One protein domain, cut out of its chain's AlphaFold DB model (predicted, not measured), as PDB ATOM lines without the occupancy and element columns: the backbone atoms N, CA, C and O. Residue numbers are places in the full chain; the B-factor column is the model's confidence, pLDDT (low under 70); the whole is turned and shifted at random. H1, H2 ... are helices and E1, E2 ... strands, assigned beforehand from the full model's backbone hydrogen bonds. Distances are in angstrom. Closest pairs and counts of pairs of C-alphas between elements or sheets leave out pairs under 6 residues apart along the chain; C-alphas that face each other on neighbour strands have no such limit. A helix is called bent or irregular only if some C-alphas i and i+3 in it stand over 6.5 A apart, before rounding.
ATOM      1  N   GLY A 333     203.439 109.378 178.014       92.44
ATOM      2  CA  GLY A 333     204.255 108.474 177.229       92.44
ATOM      3  C   GLY A 333     205.741 108.712 177.397       92.44
ATOM      4  O   GLY A 333     206.185 109.756 177.879       92.44
ATOM      5  N   LEU A 334     206.514 107.726 176.964       94.62
ATOM      6  CA  LEU A 334     207.960 107.678 177.090       94.62
ATOM      7  C   LEU A 334     208.624 108.079 175.773       94.62
ATOM      8  O   LEU A 334     208.325 107.527 174.709       94.62
ATOM      9  N   ILE A 335     209.555 109.033 175.824       96.31
ATOM     10  CA  ILE A 335     210.306 109.453 174.636       96.31
ATOM     11  C   ILE A 335     211.286 108.347 174.230       96.31
ATOM     12  O   ILE A 335     212.295 108.119 174.891       96.31
ATOM     13  N   LYS A 336     211.032 107.701 173.089       96.50
ATOM     14  CA  LYS A 336     211.897 106.657 172.517       96.50
ATOM     15  C   LYS A 336     212.760 107.125 171.353       96.50
ATOM     16  O   LYS A 336     213.713 106.443 170.987       96.50
ATOM     17  N   TYR A 337     212.446 108.273 170.760       97.44
ATOM     18  CA  TYR A 337     213.199 108.808 169.629       97.44
ATOM     19  C   TYR A 337     213.232 110.336 169.644       97.44
ATOM     20  O   TYR A 337     212.212 110.985 169.866       97.44
ATOM     21  N   ILE A 338     214.391 110.923 169.341       97.12
ATOM     22  CA  ILE A 338     214.563 112.368 169.156       97.12
ATOM     23  C   ILE A 338     215.431 112.573 167.920       97.12
ATOM     24  O   ILE A 338     216.618 112.260 167.934       97.12
ATOM     25  N   GLY A 339     214.869 113.118 166.844       96.19
ATOM     26  CA  GLY A 339     215.643 113.271 165.615       96.19
ATOM     27  C   GLY A 339     214.851 113.772 164.422       96.19
ATOM     28  O   GLY A 339     213.662 114.077 164.518       96.19
ATOM     29  N   LYS A 340     215.536 113.902 163.286       96.75
ATOM     30  CA  LYS A 340     214.909 114.228 162.003       96.75
ATOM     31  C   LYS A 340     214.313 112.956 161.402       96.75
ATOM     32  O   LYS A 340     214.972 111.924 161.363       96.75
ATOM     33  N   VAL A 341     213.086 113.052 160.909       96.56
ATOM     34  CA  VAL A 341     212.361 111.936 160.288       96.56
ATOM     35  C   VAL A 341     212.216 112.180 158.785       96.56
ATOM     36  O   VAL A 341     212.169 113.320 158.347       96.56
ATOM     37  N   HIS A 342     212.125 111.133 157.969       96.50
ATOM     38  CA  HIS A 342     212.013 111.254 156.508       96.50
ATOM     39  C   HIS A 342     210.745 111.993 156.049       96.50
ATOM     40  O   HIS A 342     210.750 112.610 154.992       96.50
ATOM     41  N   PHE A 343     209.656 111.932 156.822       93.62
ATOM     42  CA  PHE A 343     208.361 112.514 156.452       93.62
ATOM     43  C   PHE A 343     208.153 113.940 156.985       93.62
ATOM     44  O   PHE A 343     207.088 114.520 156.781       93.62
ATOM     45  N   ALA A 344     209.124 114.505 157.709       94.56
ATOM     46  CA  ALA A 344     209.031 115.860 158.237       94.56
ATOM     47  C   ALA A 344     210.389 116.560 158.192       94.56
ATOM     48  O   ALA A 344     211.421 115.993 158.529       94.56
ATOM     49  N   GLU A 345     210.382 117.836 157.826       93.94
ATOM     50  CA  GLU A 345     211.612 118.617 157.690       93.94
ATOM     51  C   GLU A 345     212.307 118.877 159.038       93.94
ATOM     52  O   GLU A 345     213.537 118.853 159.132       93.94
ATOM     53  N   HIS A 346     211.514 119.077 160.091       95.12
ATOM     54  CA  HIS A 346     211.991 119.415 161.429       95.12
ATOM     55  C   HIS A 346     212.111 118.200 162.352       95.12
ATOM     56  O   HIS A 346     211.529 117.136 162.119       95.12
ATOM     57  N   ARG A 347     212.851 118.392 163.452       94.75
ATOM     58  CA  ARG A 347     213.011 117.402 164.523       94.75
ATOM     59  C   ARG A 347     211.647 116.975 165.075       94.75
ATOM     60  O   ARG A 347     210.784 117.810 165.347       94.75
ATOM     61  N   ARG A 348     211.485 115.672 165.285       96.19
ATOM     62  CA  ARG A 348     210.332 115.053 165.932       96.19
ATOM     63  C   ARG A 348     210.758 114.267 167.160       96.19
ATOM     64  O   ARG A 348     211.888 113.784 167.249       96.19
ATOM     65  N   TYR A 349     209.806 114.142 168.070       96.62
ATOM     66  CA  TYR A 349     209.874 113.298 169.248       96.62
ATOM     67  C   TYR A 349     208.977 112.093 168.988       96.62
ATOM     68  O   TYR A 349     207.776 112.258 168.767       96.62
ATOM     69  N   GLY A 350     209.577 110.910 168.921       96.31
ATOM     70  CA  GLY A 350     208.862 109.643 168.876       96.31
ATOM     71  C   GLY A 350     208.595 109.182 170.299       96.31
ATOM     72  O   GLY A 350     209.533 109.021 171.079       96.31
ATOM     73  N   ILE A 351     207.322 109.031 170.632       96.25
ATOM     74  CA  ILE A 351     206.846 108.757 171.984       96.25
ATOM     75  C   ILE A 351     206.039 107.470 171.939       96.25
ATOM     76  O   ILE A 351     205.181 107.321 171.070       96.25
ATOM     77  N   GLU A 352     206.323 106.548 172.849       95.81
ATOM     78  CA  GLU A 352     205.438 105.421 173.124       95.81
ATOM     79  C   GLU A 352     204.440 105.839 174.200       95.81
ATOM     80  O   GLU A 352     204.827 106.213 175.301       95.81
ATOM     81  N   LEU A 353     203.165 105.824 173.843       93.75
ATOM     82  CA  LEU A 353     202.038 106.151 174.695       93.75
ATOM     83  C   LEU A 353     201.683 104.952 175.562       93.75
ATOM     84  O   LEU A 353     201.703 103.810 175.090       93.75
ATOM     85  N   ASP A 354     201.271 105.225 176.793       90.56
ATOM     86  CA  ASP A 354     200.754 104.179 177.678       90.56
ATOM     87  C   ASP A 354     199.409 103.647 177.161       90.56
ATOM     88  O   ASP A 354     199.178 102.437 177.118       90.56
ATOM     89  N   ASP A 355     198.563 104.553 176.664       89.62
ATOM     90  CA  ASP A 355     197.246 104.245 176.118       89.62
ATOM     91  C   ASP A 355     197.243 104.121 174.586       89.62
ATOM     92  O   ASP A 355     197.949 104.827 173.858       89.62
ATOM     93  N   TYR A 356     196.368 103.246 174.083       89.25
ATOM     94  CA  TYR A 356     196.155 103.067 172.650       89.25
ATOM     95  C   TYR A 356     195.579 104.333 172.000       89.25
ATOM     96  O   TYR A 356     194.550 104.872 172.418       89.25
ATOM     97  N   SER A 357     196.179 104.742 170.884       86.06
ATOM     98  CA  SER A 357     195.715 105.846 170.056       86.06
ATOM     99  C   SER A 357     195.344 105.368 168.658       86.06
ATOM    100  O   SER A 357     196.112 104.701 167.975       86.06
ATOM    101  N   VAL A 358     194.190 105.821 168.161       86.69
ATOM    102  CA  VAL A 358     193.731 105.544 166.784       86.69
ATOM    103  C   VAL A 358     194.701 106.099 165.729       86.69
ATOM    104  O   VAL A 358     194.725 105.629 164.598       86.69
ATOM    105  N   LYS A 359     195.493 107.119 166.084       87.69
ATOM    106  CA  LYS A 359     196.530 107.698 165.212       87.69
ATOM    107  C   LYS A 359     197.927 107.156 165.515       87.69
ATOM    108  O   LYS A 359     198.898 107.683 164.977       87.69
ATOM    109  N   GLY A 360     198.025 106.187 166.419       90.62
ATOM    110  CA  GLY A 360     199.286 105.601 166.815       90.62
ATOM    111  C   GLY A 360     199.820 104.624 165.770       90.62
ATOM    112  O   GLY A 360     199.076 104.057 164.973       90.62
ATOM    113  N   HIS A 361     201.126 104.426 165.796       94.94
ATOM    114  CA  HIS A 361     201.887 103.468 165.004       94.94
ATOM    115  C   HIS A 361     202.677 102.543 165.939       94.94
ATOM    116  O   HIS A 361     202.596 102.658 167.150       94.94
ATOM    117  N   ASP A 362     203.444 101.609 165.405       97.06
ATOM    118  CA  ASP A 362     204.340 100.708 166.156       97.06
ATOM    119  C   ASP A 362     205.777 101.263 166.285       97.06
ATOM    120  O   ASP A 362     206.704 100.577 166.705       97.06
ATOM    121  N   GLY A 363     205.969 102.518 165.870       95.38
ATOM    122  CA  GLY A 363     207.279 103.186 165.803       95.38
ATOM    123  C   GLY A 363     207.933 103.119 164.416       95.38
ATOM    124  O   GLY A 363     208.980 103.737 164.183       95.38
ATOM    125  N   SER A 364     207.268 102.456 163.466       96.75
ATOM    126  CA  SER A 364     207.597 102.476 162.044       96.75
ATOM    127  C   SER A 364     206.723 103.476 161.286       96.75
ATOM    128  O   SER A 364     205.533 103.622 161.552       96.75
ATOM    129  N   MET A 365     207.311 104.169 160.310       94.44
ATOM    130  CA  MET A 365     206.581 104.990 159.339       94.44
ATOM    131  C   MET A 365     207.031 104.582 157.938       94.44
ATOM    132  O   MET A 365     208.207 104.700 157.586       94.44
ATOM    133  N   GLY A 366     206.105 104.062 157.132       91.94
ATOM    134  CA  GLY A 366     206.439 103.500 155.821       91.94
ATOM    135  C   GLY A 366     207.446 102.350 155.941       91.94
ATOM    136  O   GLY A 366     207.171 101.356 156.602       91.94
ATOM    137  N   ARG A 367     208.617 102.485 155.302       95.38
ATOM    138  CA  ARG A 367     209.701 101.479 155.331       95.38
ATOM    139  C   ARG A 367     210.783 101.753 156.382       95.38
ATOM    140  O   ARG A 367     211.745 100.997 156.468       95.38
ATOM    141  N   HIS A 368     210.662 102.836 157.149       96.31
ATOM    142  CA  HIS A 368     211.667 103.236 158.131       96.31
ATOM    143  C   HIS A 368     211.150 103.007 159.548       96.31
ATOM    144  O   HIS A 368     210.118 103.559 159.935       96.31
ATOM    145  N   LYS A 369     211.905 102.233 160.326       97.31
ATOM    146  CA  LYS A 369     211.665 102.020 161.750       97.31
ATOM    147  C   LYS A 369     212.546 102.956 162.568       97.31
ATOM    148  O   LYS A 369     213.756 102.989 162.361       97.31
ATOM    149  N   TYR A 370     211.933 103.728 163.458       97.44
ATOM    150  CA  TYR A 370     212.634 104.724 164.276       97.44
ATOM    151  C   TYR A 370     212.788 104.285 165.723       97.44
ATOM    152  O   TYR A 370     213.812 104.558 166.340       97.44
ATOM    153  N   PHE A 371     211.757 103.637 166.260       97.62
ATOM    154  CA  PHE A 371     211.732 103.078 167.602       97.62
ATOM    155  C   PHE A 371     210.796 101.871 167.646       97.62
ATOM    156  O   PHE A 371     210.019 101.651 166.718       97.62
ATOM    157  N   ASP A 372     210.886 101.085 168.713       97.06
ATOM    158  CA  ASP A 372     209.970  99.983 168.995       97.06
ATOM    159  C   ASP A 372     208.814 100.469 169.870       97.06
ATOM    160  O   ASP A 372     209.052 101.018 170.948       97.06
ATOM    161  N   ALA A 373     207.575 100.244 169.440       95.44
ATOM    162  CA  ALA A 373     206.377 100.445 170.246       95.44
ATOM    163  C   ALA A 373     205.302  99.409 169.904       95.44
ATOM    164  O   ALA A 373     205.301  98.814 168.824       95.44
ATOM    165  N   LYS A 374     204.348  99.206 170.816       95.56
ATOM    166  CA  LYS A 374     203.149  98.408 170.517       95.56
ATOM    167  C   LYS A 374     202.329  99.059 169.398       95.56
ATOM    168  O   LYS A 374     202.319 100.282 169.246       95.56
ATOM    169  N   HIS A 375     201.608  98.250 168.623       95.00
ATOM    170  CA  HIS A 375     200.750  98.764 167.555       95.00
ATOM    171  C   HIS A 375     199.702  99.736 168.118       95.00
ATOM    172  O   HIS A 375     198.935  99.377 169.007       95.00
ATOM    173  N   GLY A 376     199.685 100.970 167.608       93.06
ATOM    174  CA  GLY A 376     198.788 102.023 168.090       93.06
ATOM    175  C   GLY A 376     199.299 102.809 169.302       93.06
ATOM    176  O   GLY A 376     198.586 103.685 169.782       93.06
ATOM    177  N   HIS A 377     200.522 102.550 169.776       94.44
ATOM    178  CA  HIS A 377     201.106 103.247 170.929       94.44
ATOM    179  C   HIS A 377     202.214 104.234 170.548       94.44
ATOM    180  O   HIS A 377     202.480 105.173 171.276       94.44
ATOM    181  N   GLY A 378     202.868 104.093 169.405       95.06
ATOM    182  CA  GLY A 378     203.854 105.061 168.928       95.06
ATOM    183  C   GLY A 378     203.206 106.318 168.345       95.06
ATOM    184  O   GLY A 378     202.265 106.225 167.564       95.06
ATOM    185  N   ILE A 379     203.732 107.502 168.651       95.25
ATOM    186  CA  ILE A 379     203.339 108.754 167.994       95.25
ATOM    187  C   ILE A 379     204.546 109.662 167.743       95.25
ATOM    188  O   ILE A 379     205.461 109.736 168.560       95.25
ATOM    189  N   PHE A 380     204.536 110.399 166.628       95.56
ATOM    190  CA  PHE A 380     205.496 111.475 166.364       95.56
ATOM    191  C   PHE A 380     204.896 112.853 166.619       95.56
ATOM    192  O   PHE A 380     203.957 113.284 165.943       95.56
ATOM    193  N   VAL A 381     205.515 113.604 167.524       94.44
ATOM    194  CA  VAL A 381     205.090 114.960 167.886       94.44
ATOM    195  C   VAL A 381     206.226 115.973 167.742       94.44
ATOM    196  O   VAL A 381     207.393 115.615 167.574       94.44
ATOM    197  N   THR A 382     205.877 117.257 167.732       94.06
ATOM    198  CA  THR A 382     206.841 118.363 167.810       94.06
ATOM    199  C   THR A 382     207.032 118.790 169.266       94.06
ATOM    200  O   THR A 382     206.271 118.367 170.140       94.06
ATOM    201  N   LYS A 383     208.040 119.626 169.546       91.31
ATOM    202  CA  LYS A 383     208.344 120.074 170.915       91.31
ATOM    203  C   LYS A 383     207.149 120.785 171.561       91.31
ATOM    204  O   LYS A 383     206.901 120.611 172.745       91.31
ATOM    205  N   GLU A 384     206.381 121.541 170.780       89.44
ATOM    206  CA  GLU A 384     205.268 122.377 171.255       89.44
ATOM    207  C   GLU A 384     204.090 121.551 171.782       89.44
ATOM    208  O   GLU A 384     203.311 122.033 172.613       89.44
ATOM    209  N   ALA A 385     203.965 120.315 171.293       88.44
ATOM    210  CA  ALA A 385     202.944 119.366 171.709       88.44
ATOM    211  C   ALA A 385     203.281 118.686 173.043       88.44
ATOM    212  O   ALA A 385     202.395 118.079 173.634       88.44
ATOM    213  N   ILE A 386     204.518 118.784 173.530       89.56
ATOM    214  CA  ILE A 386     204.893 118.279 174.849       89.56
ATOM    215  C   ILE A 386     204.605 119.382 175.874       89.56
ATOM    216  O   ILE A 386     205.082 120.508 175.742       89.56
ATOM    217  N   VAL A 387     203.775 119.079 176.875       87.19
ATOM    218  CA  VAL A 387     203.443 120.000 177.969       87.19
ATOM    219  C   VAL A 387     204.614 120.091 178.931       87.19
ATOM    220  O   VAL A 387     205.107 121.181 179.187       87.19
ATOM    221  N   ARG A 388     205.016 118.947 179.496       85.56
ATOM    222  CA  ARG A 388     206.013 118.860 180.565       85.56
ATOM    223  C   ARG A 388     206.537 117.442 180.729       85.56
ATOM    224  O   ARG A 388     205.889 116.495 180.281       85.56
ATOM    225  N   ARG A 389     207.659 117.311 181.436       88.81
ATOM    226  CA  ARG A 389     208.108 116.040 182.010       88.81
ATOM    227  C   ARG A 389     207.271 115.715 183.253       88.81
ATOM    228  O   ARG A 389     206.866 116.621 183.984       88.81
ATOM    229  N   LEU A 390     206.965 114.439 183.469       83.69
ATOM    230  CA  LEU A 390     206.135 113.995 184.595       83.69
ATOM    231  C   LEU A 390     206.878 114.025 185.934       83.69
ATOM    232  O   LEU A 390     206.263 114.350 186.947       83.69
ATOM    233  N   GLU A 391     208.185 113.763 185.920       76.00
ATOM    234  CA  GLU A 391     209.043 113.734 187.115       76.00
ATOM    235  C   GLU A 391     209.266 115.129 187.725       76.00
ATOM    236  O   GLU A 391     209.459 115.272 188.933       76.00
ATOM    237  N   ASP A 392     209.143 116.179 186.911       67.44
ATOM    238  CA  ASP A 392     209.363 117.556 187.330       67.44
ATOM    239  C   ASP A 392     208.044 118.173 187.831       67.44
ATOM    240  O   ASP A 392     207.258 118.756 187.079       67.44
ATOM    241  N   THR A 393     207.772 118.033 189.130       59.44
ATOM    242  CA  THR A 393     206.581 118.629 189.769       59.44
ATOM    243  C   THR A 393     206.725 120.128 190.063       59.44
ATOM    244  O   THR A 393     205.718 120.769 190.347       59.44
ATOM    245  N   ASN A 394     207.931 120.710 189.951       56.53
ATOM    246  CA  ASN A 394     208.215 122.073 190.432       56.53
ATOM    247  C   ASN A 394     209.067 122.973 189.507       56.53
ATOM    248  O   ASN A 394     209.454 124.061 189.932       56.53
ATOM    249  N   SER A 395     209.374 122.594 188.262       53.62
ATOM    250  CA  SER A 395     210.192 123.448 187.381       53.62
ATOM    251  C   SER A 395     209.354 124.270 186.397       53.62
ATOM    252  O   SER A 395     208.548 123.733 185.637       53.62
ATOM    253  N   HIS A 396     209.601 125.579 186.400       53.00
ATOM    254  CA  HIS A 396     209.109 126.567 185.437       53.00
ATOM    255  C   HIS A 396     209.348 126.110 183.979       53.00
ATOM    256  O   HIS A 396     210.389 125.536 183.670       53.00
ATOM    257  N   MET A 397     208.389 126.373 183.084       56.53
ATOM    258  CA  MET A 397     208.269 125.812 181.717       56.53
ATOM    259  C   MET A 397     209.302 126.301 180.686       56.53
ATOM    260  O   MET A 397     209.180 126.011 179.492       56.53
ATOM    261  N   ASP A 398     210.336 127.017 181.107       54.47
ATOM    262  CA  ASP A 398     211.147 127.807 180.194       54.47
ATOM    263  C   ASP A 398     212.514 127.135 179.999       54.47
ATOM    264  O   ASP A 398     213.423 127.276 180.810       54.47
ATOM    265  N   ASN A 399     212.644 126.393 178.890       63.53
ATOM    266  CA  ASN A 399     213.857 125.715 178.385       63.53
ATOM    267  C   ASN A 399     214.205 124.312 178.911       63.53
ATOM    268  O   ASN A 399     215.380 123.959 179.008       63.53
ATOM    269  N   ILE A 400     213.220 123.436 179.113       70.81
ATOM    270  CA  ILE A 400     213.528 122.016 179.341       70.81
ATOM    271  C   ILE A 400     213.970 121.362 178.018       70.81
ATOM    272  O   ILE A 400     213.270 121.398 176.996       70.81
ATOM    273  N   ALA A 401     215.179 120.798 178.022       84.19
ATOM    274  CA  ALA A 401     215.677 119.924 176.971       84.19
ATOM    275  C   ALA A 401     215.228 118.487 177.268       84.19
ATOM    276  O   ALA A 401     215.628 117.906 178.275       84.19
ATOM    277  N   PHE A 402     214.396 117.928 176.391       90.94
ATOM    278  CA  PHE A 402     213.929 116.546 176.502       90.94
ATOM    279  C   PHE A 402     215.012 115.551 176.081       90.94
ATOM    280  O   PHE A 402     215.727 115.790 175.100       90.94
ATOM    281  N   GLN A 403     215.087 114.433 176.795       92.88
ATOM    282  CA  GLN A 403     216.025 113.338 176.570       92.88
ATOM    283  C   GLN A 403     215.281 112.027 176.281       92.88
ATOM    284  O   GLN A 403     214.067 111.920 176.463       92.88
ATOM    285  N   LEU A 404     216.008 111.034 175.762       93.25
ATOM    286  CA  LEU A 404     215.469 109.687 175.574       93.25
ATOM    287  C   LEU A 404     215.193 109.059 176.944       93.25
ATOM    288  O   LEU A 404     216.031 109.148 177.835       93.25
ATOM    289  N   GLY A 405     214.040 108.410 177.089       90.56
ATOM    290  CA  GLY A 405     213.583 107.819 178.346       90.56
ATOM    291  C   GLY A 405     212.719 108.741 179.208       90.56
ATOM    292  O   GLY A 405     212.075 108.246 180.123       90.56
ATOM    293  N   ASP A 406     212.637 110.038 178.897       91.94
ATOM    294  CA  ASP A 406     211.783 110.963 179.645       91.94
ATOM    295  C   ASP A 406     210.302 110.580 179.515       91.94
ATOM    296  O   ASP A 406     209.782 110.430 178.402       91.94
ATOM    297  N   CYS A 407     209.604 110.523 180.649       90.50
ATOM    298  CA  CYS A 407     208.150 110.425 180.693       90.50
ATOM    299  C   CYS A 407     207.534 111.818 180.553       90.50
ATOM    300  O   CYS A 407     207.812 112.725 181.346       90.50
ATOM    301  N   VAL A 408     206.696 112.006 179.539       90.81
ATOM    302  CA  VAL A 408     206.161 113.314 179.172       90.81
ATOM    303  C   VAL A 408     204.652 113.312 179.014       90.81
ATOM    304  O   VAL A 408     204.035 112.323 178.634       90.81
ATOM    305  N   LEU A 409     204.068 114.478 179.274       89.44
ATOM    306  CA  LEU A 409     202.648 114.751 179.119       89.44
ATOM    307  C   LEU A 409     202.396 115.457 177.784       89.44
ATOM    308  O   LEU A 409     203.022 116.484 177.506       89.44
ATOM    309  N   LEU A 410     201.464 114.961 176.971       88.31
ATOM    310  CA  LEU A 410     201.142 115.550 175.666       88.31
ATOM    311  C   LEU A 410     199.930 116.491 175.695       88.31
ATOM    312  O   LEU A 410     198.950 116.265 176.402       88.31
ATOM    313  N   LYS A 411     199.982 117.547 174.874       82.38
ATOM    314  CA  LYS A 411     198.857 118.446 174.592       82.38
ATOM    315  C   LYS A 411     197.896 117.771 173.625       82.38
ATOM    316  O   LYS A 411     198.243 117.470 172.481       82.38
ATOM    317  N   ASP A 412     196.651 117.622 174.046       70.75
ATOM    318  CA  ASP A 412     195.570 117.196 173.166       70.75
ATOM    319  C   ASP A 412     195.246 118.286 172.132       70.75
ATOM    320  O   ASP A 412     194.733 119.343 172.475       70.75
ATOM    321  N   LYS A 413     195.415 118.035 170.828       54.66
ATOM    322  CA  LYS A 413     195.017 119.016 169.787       54.66
ATOM    323  C   LYS A 413     193.520 119.370 169.800       54.66
ATOM    324  O   LYS A 413     193.096 120.346 169.191       54.66
ATOM    325  N   LYS A 414     192.685 118.580 170.485       52.38
ATOM    326  CA  LYS A 414     191.250 118.862 170.630       52.38
ATOM    327  C   LYS A 414     190.976 120.028 171.590       52.38
ATOM    328  O   LYS A 414     189.926 120.658 171.467       52.38
ATOM    329  N   THR A 415     191.900 120.338 172.504       48.16
ATOM    330  CA  THR A 415     191.749 121.450 173.454       48.16
ATOM    331  C   THR A 415     192.074 122.812 172.835       48.16
ATOM    332  O   THR A 415     191.474 123.794 173.265       48.16
ATOM    333  N   GLU A 416     192.882 122.897 171.766       45.34
ATOM    334  CA  GLU A 416     193.134 124.157 171.032       45.34
ATOM    335  C   GLU A 416     191.837 124.797 170.511       45.34
ATOM    336  O   GLU A 416     191.637 126.003 170.654       45.34
ATOM    337  N   MET A 417     190.894 123.999 169.996       43.47
ATOM    338  CA  MET A 417     189.608 124.524 169.511       43.47
ATOM    339  C   MET A 417     188.706 125.090 170.618       43.47
ATOM    340  O   MET A 417     187.776 125.841 170.316       43.47
ATOM    341  N   LEU A 418     188.935 124.708 171.876       46.75
ATOM    342  CA  LEU A 418     188.174 125.183 173.034       46.75
ATOM    343  C   LEU A 418     188.872 126.370 173.708       46.75
ATOM    344  O   LEU A 418     188.201 127.336 174.069       46.75
ATOM    345  N   PHE A 419     190.204 126.343 173.801       44.00
ATOM    346  CA  PHE A 419     190.997 127.423 174.390       44.00
ATOM    347  C   PHE A 419     191.017 128.686 173.521       44.00
ATOM    348  O   PHE A 419     190.833 129.784 174.044       44.00
ATOM    349  N   ASP A 420     191.154 128.554 172.197       44.00
ATOM    350  CA  ASP A 420     191.202 129.714 171.290       44.00
ATOM    351  C   ASP A 420     189.831 130.410 171.165       44.00
ATOM    352  O   ASP A 420     189.734 131.624 170.998       44.00
ATOM    353  N   LYS A 421     188.731 129.661 171.339       45.97
ATOM    354  CA  LYS A 421     187.373 130.230 171.391       45.97
ATOM    355  C   LYS A 421     187.066 130.900 172.727       45.97
ATOM    356  O   LYS A 421     186.390 131.923 172.736       45.97
ATOM    357  N   GLY A 422     187.547 130.344 173.842       43.28
ATOM    358  CA  GLY A 422     187.343 130.916 175.176       43.28
ATOM    359  C   GLY A 422     188.145 132.198 175.411       43.28
ATOM    360  O   GLY A 422     187.619 133.161 175.958       43.28
ATOM    361  N   THR A 423     189.394 132.245 174.945       44.31
ATOM    362  CA  THR A 423     190.287 133.406 175.127       44.31
ATOM    363  C   THR A 423     189.921 134.588 174.229       44.31
ATOM    364  O   THR A 423     189.926 135.723 174.699       44.31
ATOM    365  N   LYS A 424     189.490 134.350 172.981       41.03
ATOM    366  CA  LYS A 424     188.942 135.412 172.112       41.03
ATOM    367  C   LYS A 424     187.649 136.027 172.652       41.03
ATOM    368  O   LYS A 424     187.410 137.208 172.439       41.03
ATOM    369  N   LEU A 425     186.835 135.250 173.369       43.47
ATOM    370  CA  LEU A 425     185.636 135.750 174.051       43.47
ATOM    371  C   LEU A 425     185.977 136.555 175.311       43.47
ATOM    372  O   LEU A 425     185.333 137.563 175.568       43.47
ATOM    373  N   ALA A 426     186.998 136.141 176.065       39.91
ATOM    374  CA  ALA A 426     187.427 136.822 177.289       39.91
ATOM    375  C   ALA A 426     188.228 138.114 177.041       39.91
ATOM    376  O   ALA A 426     188.269 138.961 177.918       39.91
ATOM    377  N   MET A 427     188.857 138.268 175.871       40.94
ATOM    378  CA  MET A 427     189.579 139.494 175.484       40.94
ATOM    379  C   MET A 427     188.725 140.477 174.662       40.94
ATOM    380  O   MET A 427     189.208 141.540 174.284       40.94
ATOM    381  N   SER A 428     187.474 140.117 174.356       41.75
ATOM    382  CA  SER A 428     186.510 140.961 173.633       41.75
ATOM    383  C   SER A 428     185.341 141.438 174.514       41.75
ATOM    384  O   SER A 428     184.470 142.153 174.011       41.75
TER     385      SER A 428
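What this domain is: This is residues 333 to 428 of the 429 residues of the protein "CAP-Gly domain-containing protein" of Reticulomyxa filosa (UniProt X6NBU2). Five short strands make one small sheet, so strongly twisted and curled that it bends round towards an open, incomplete barrel, with two long loops, residues 354 to 377 and 390 to 406, extending from it. After the last strand the single helix, H1, sticks out from this body as an arm, residues 414 to 428 standing free. The printed part has 96 residues with five named strands and then one named helix, in the order E1, E2, E3, E4, E5, H1; the sheet runs E3, E2, E1, E5, E4 and is antiparallel throughout. The class is mixed, helices and strands, with 45 residues, under half, in named elements. The whole is only just compact, close to loose, with a radius of gyration of the C-alphas of 15.0 A, and its elongated outline spans 49 by 28 by 27 A.

Where its parts are: E1, residues 333 to 341, begins at C-alpha 333 (204.255, 108.474, 177.229) and is 19.1 A long, with a bend of 60 degrees at residue 338. E2, residues 344 to 353, is the longest strand by residues, 20.3 A from first to last C-alpha, and bends by 79 degrees at residue 347. E3, residues 378 to 381, is 10.0 A long and begins at C-alpha 378 (203.854, 105.061, 168.928). E4 takes residues 386 to 389, 8.2 A, and E5 residues 407 to 410, 10.0 A. H1, residues 413 to 426, is 20.8 A long and ends at C-alpha 426 (187.427, 136.822, 177.289). H1 is neither bent nor irregular, but only just: C-alphas 414 and 417 are 6.0 A apart.

How they stand to each other: E1, E2 and E3 form a meander, each strand the antiparallel neighbour of the one before. E1 and E2 are a hairpin; the C-alphas of Gly 333 and Leu 353 face each other at 4.1 A, and N 334 and O 352 are within hydrogen-bond range at 2.8 A, as are N 348 and O 339 at 2.8 A. E2 and E3 are also a hairpin, with N 379 and O 351 at 2.8 A and the facing C-alphas of Gly 378 and Glu 352 at 4.5 A. E5 is antiparallel to E1, with N 408 and O 333 at 2.8 A and the facing C-alphas of Leu 334 and Cys 407 at 4.5 A. E5 and E4 are a hairpin, with N 387 and O 409 at 2.8 A. The pairing of E5 is staggered: residues 407 to 408 pair with E1, residues 408 to 410 with E4. The edge strands E3 and E4 meet only through their link, while E3 and E5 are apart. H1 is not on the sheet, with 0 pairs of C-alphas within 10 A. In H1, 7 of 10 O i to N i+4 pairs are within hydrogen-bond range.

The domain as a whole: The C-alphas of Arg 367 and Ser 428, the two farthest apart, are 49.3 A from each other. Without the stretch that stands free, the body has 81 residues and spans 40 by 27 by 23 A. The links E2 to E3, of 24 residues, and E4 to E5, of 17, are long; those from E1 to E2, E3 to E4 and E5 to H1 are tight. Within the first long link, residues 364 to 365 pair antiparallel with residues 368 to 369. The printed part has no cut. The mean pLDDT of the printed part is 81.4, but residues 392 to 399 and 413 to 428 are under 70, and H1 has a mean of 45.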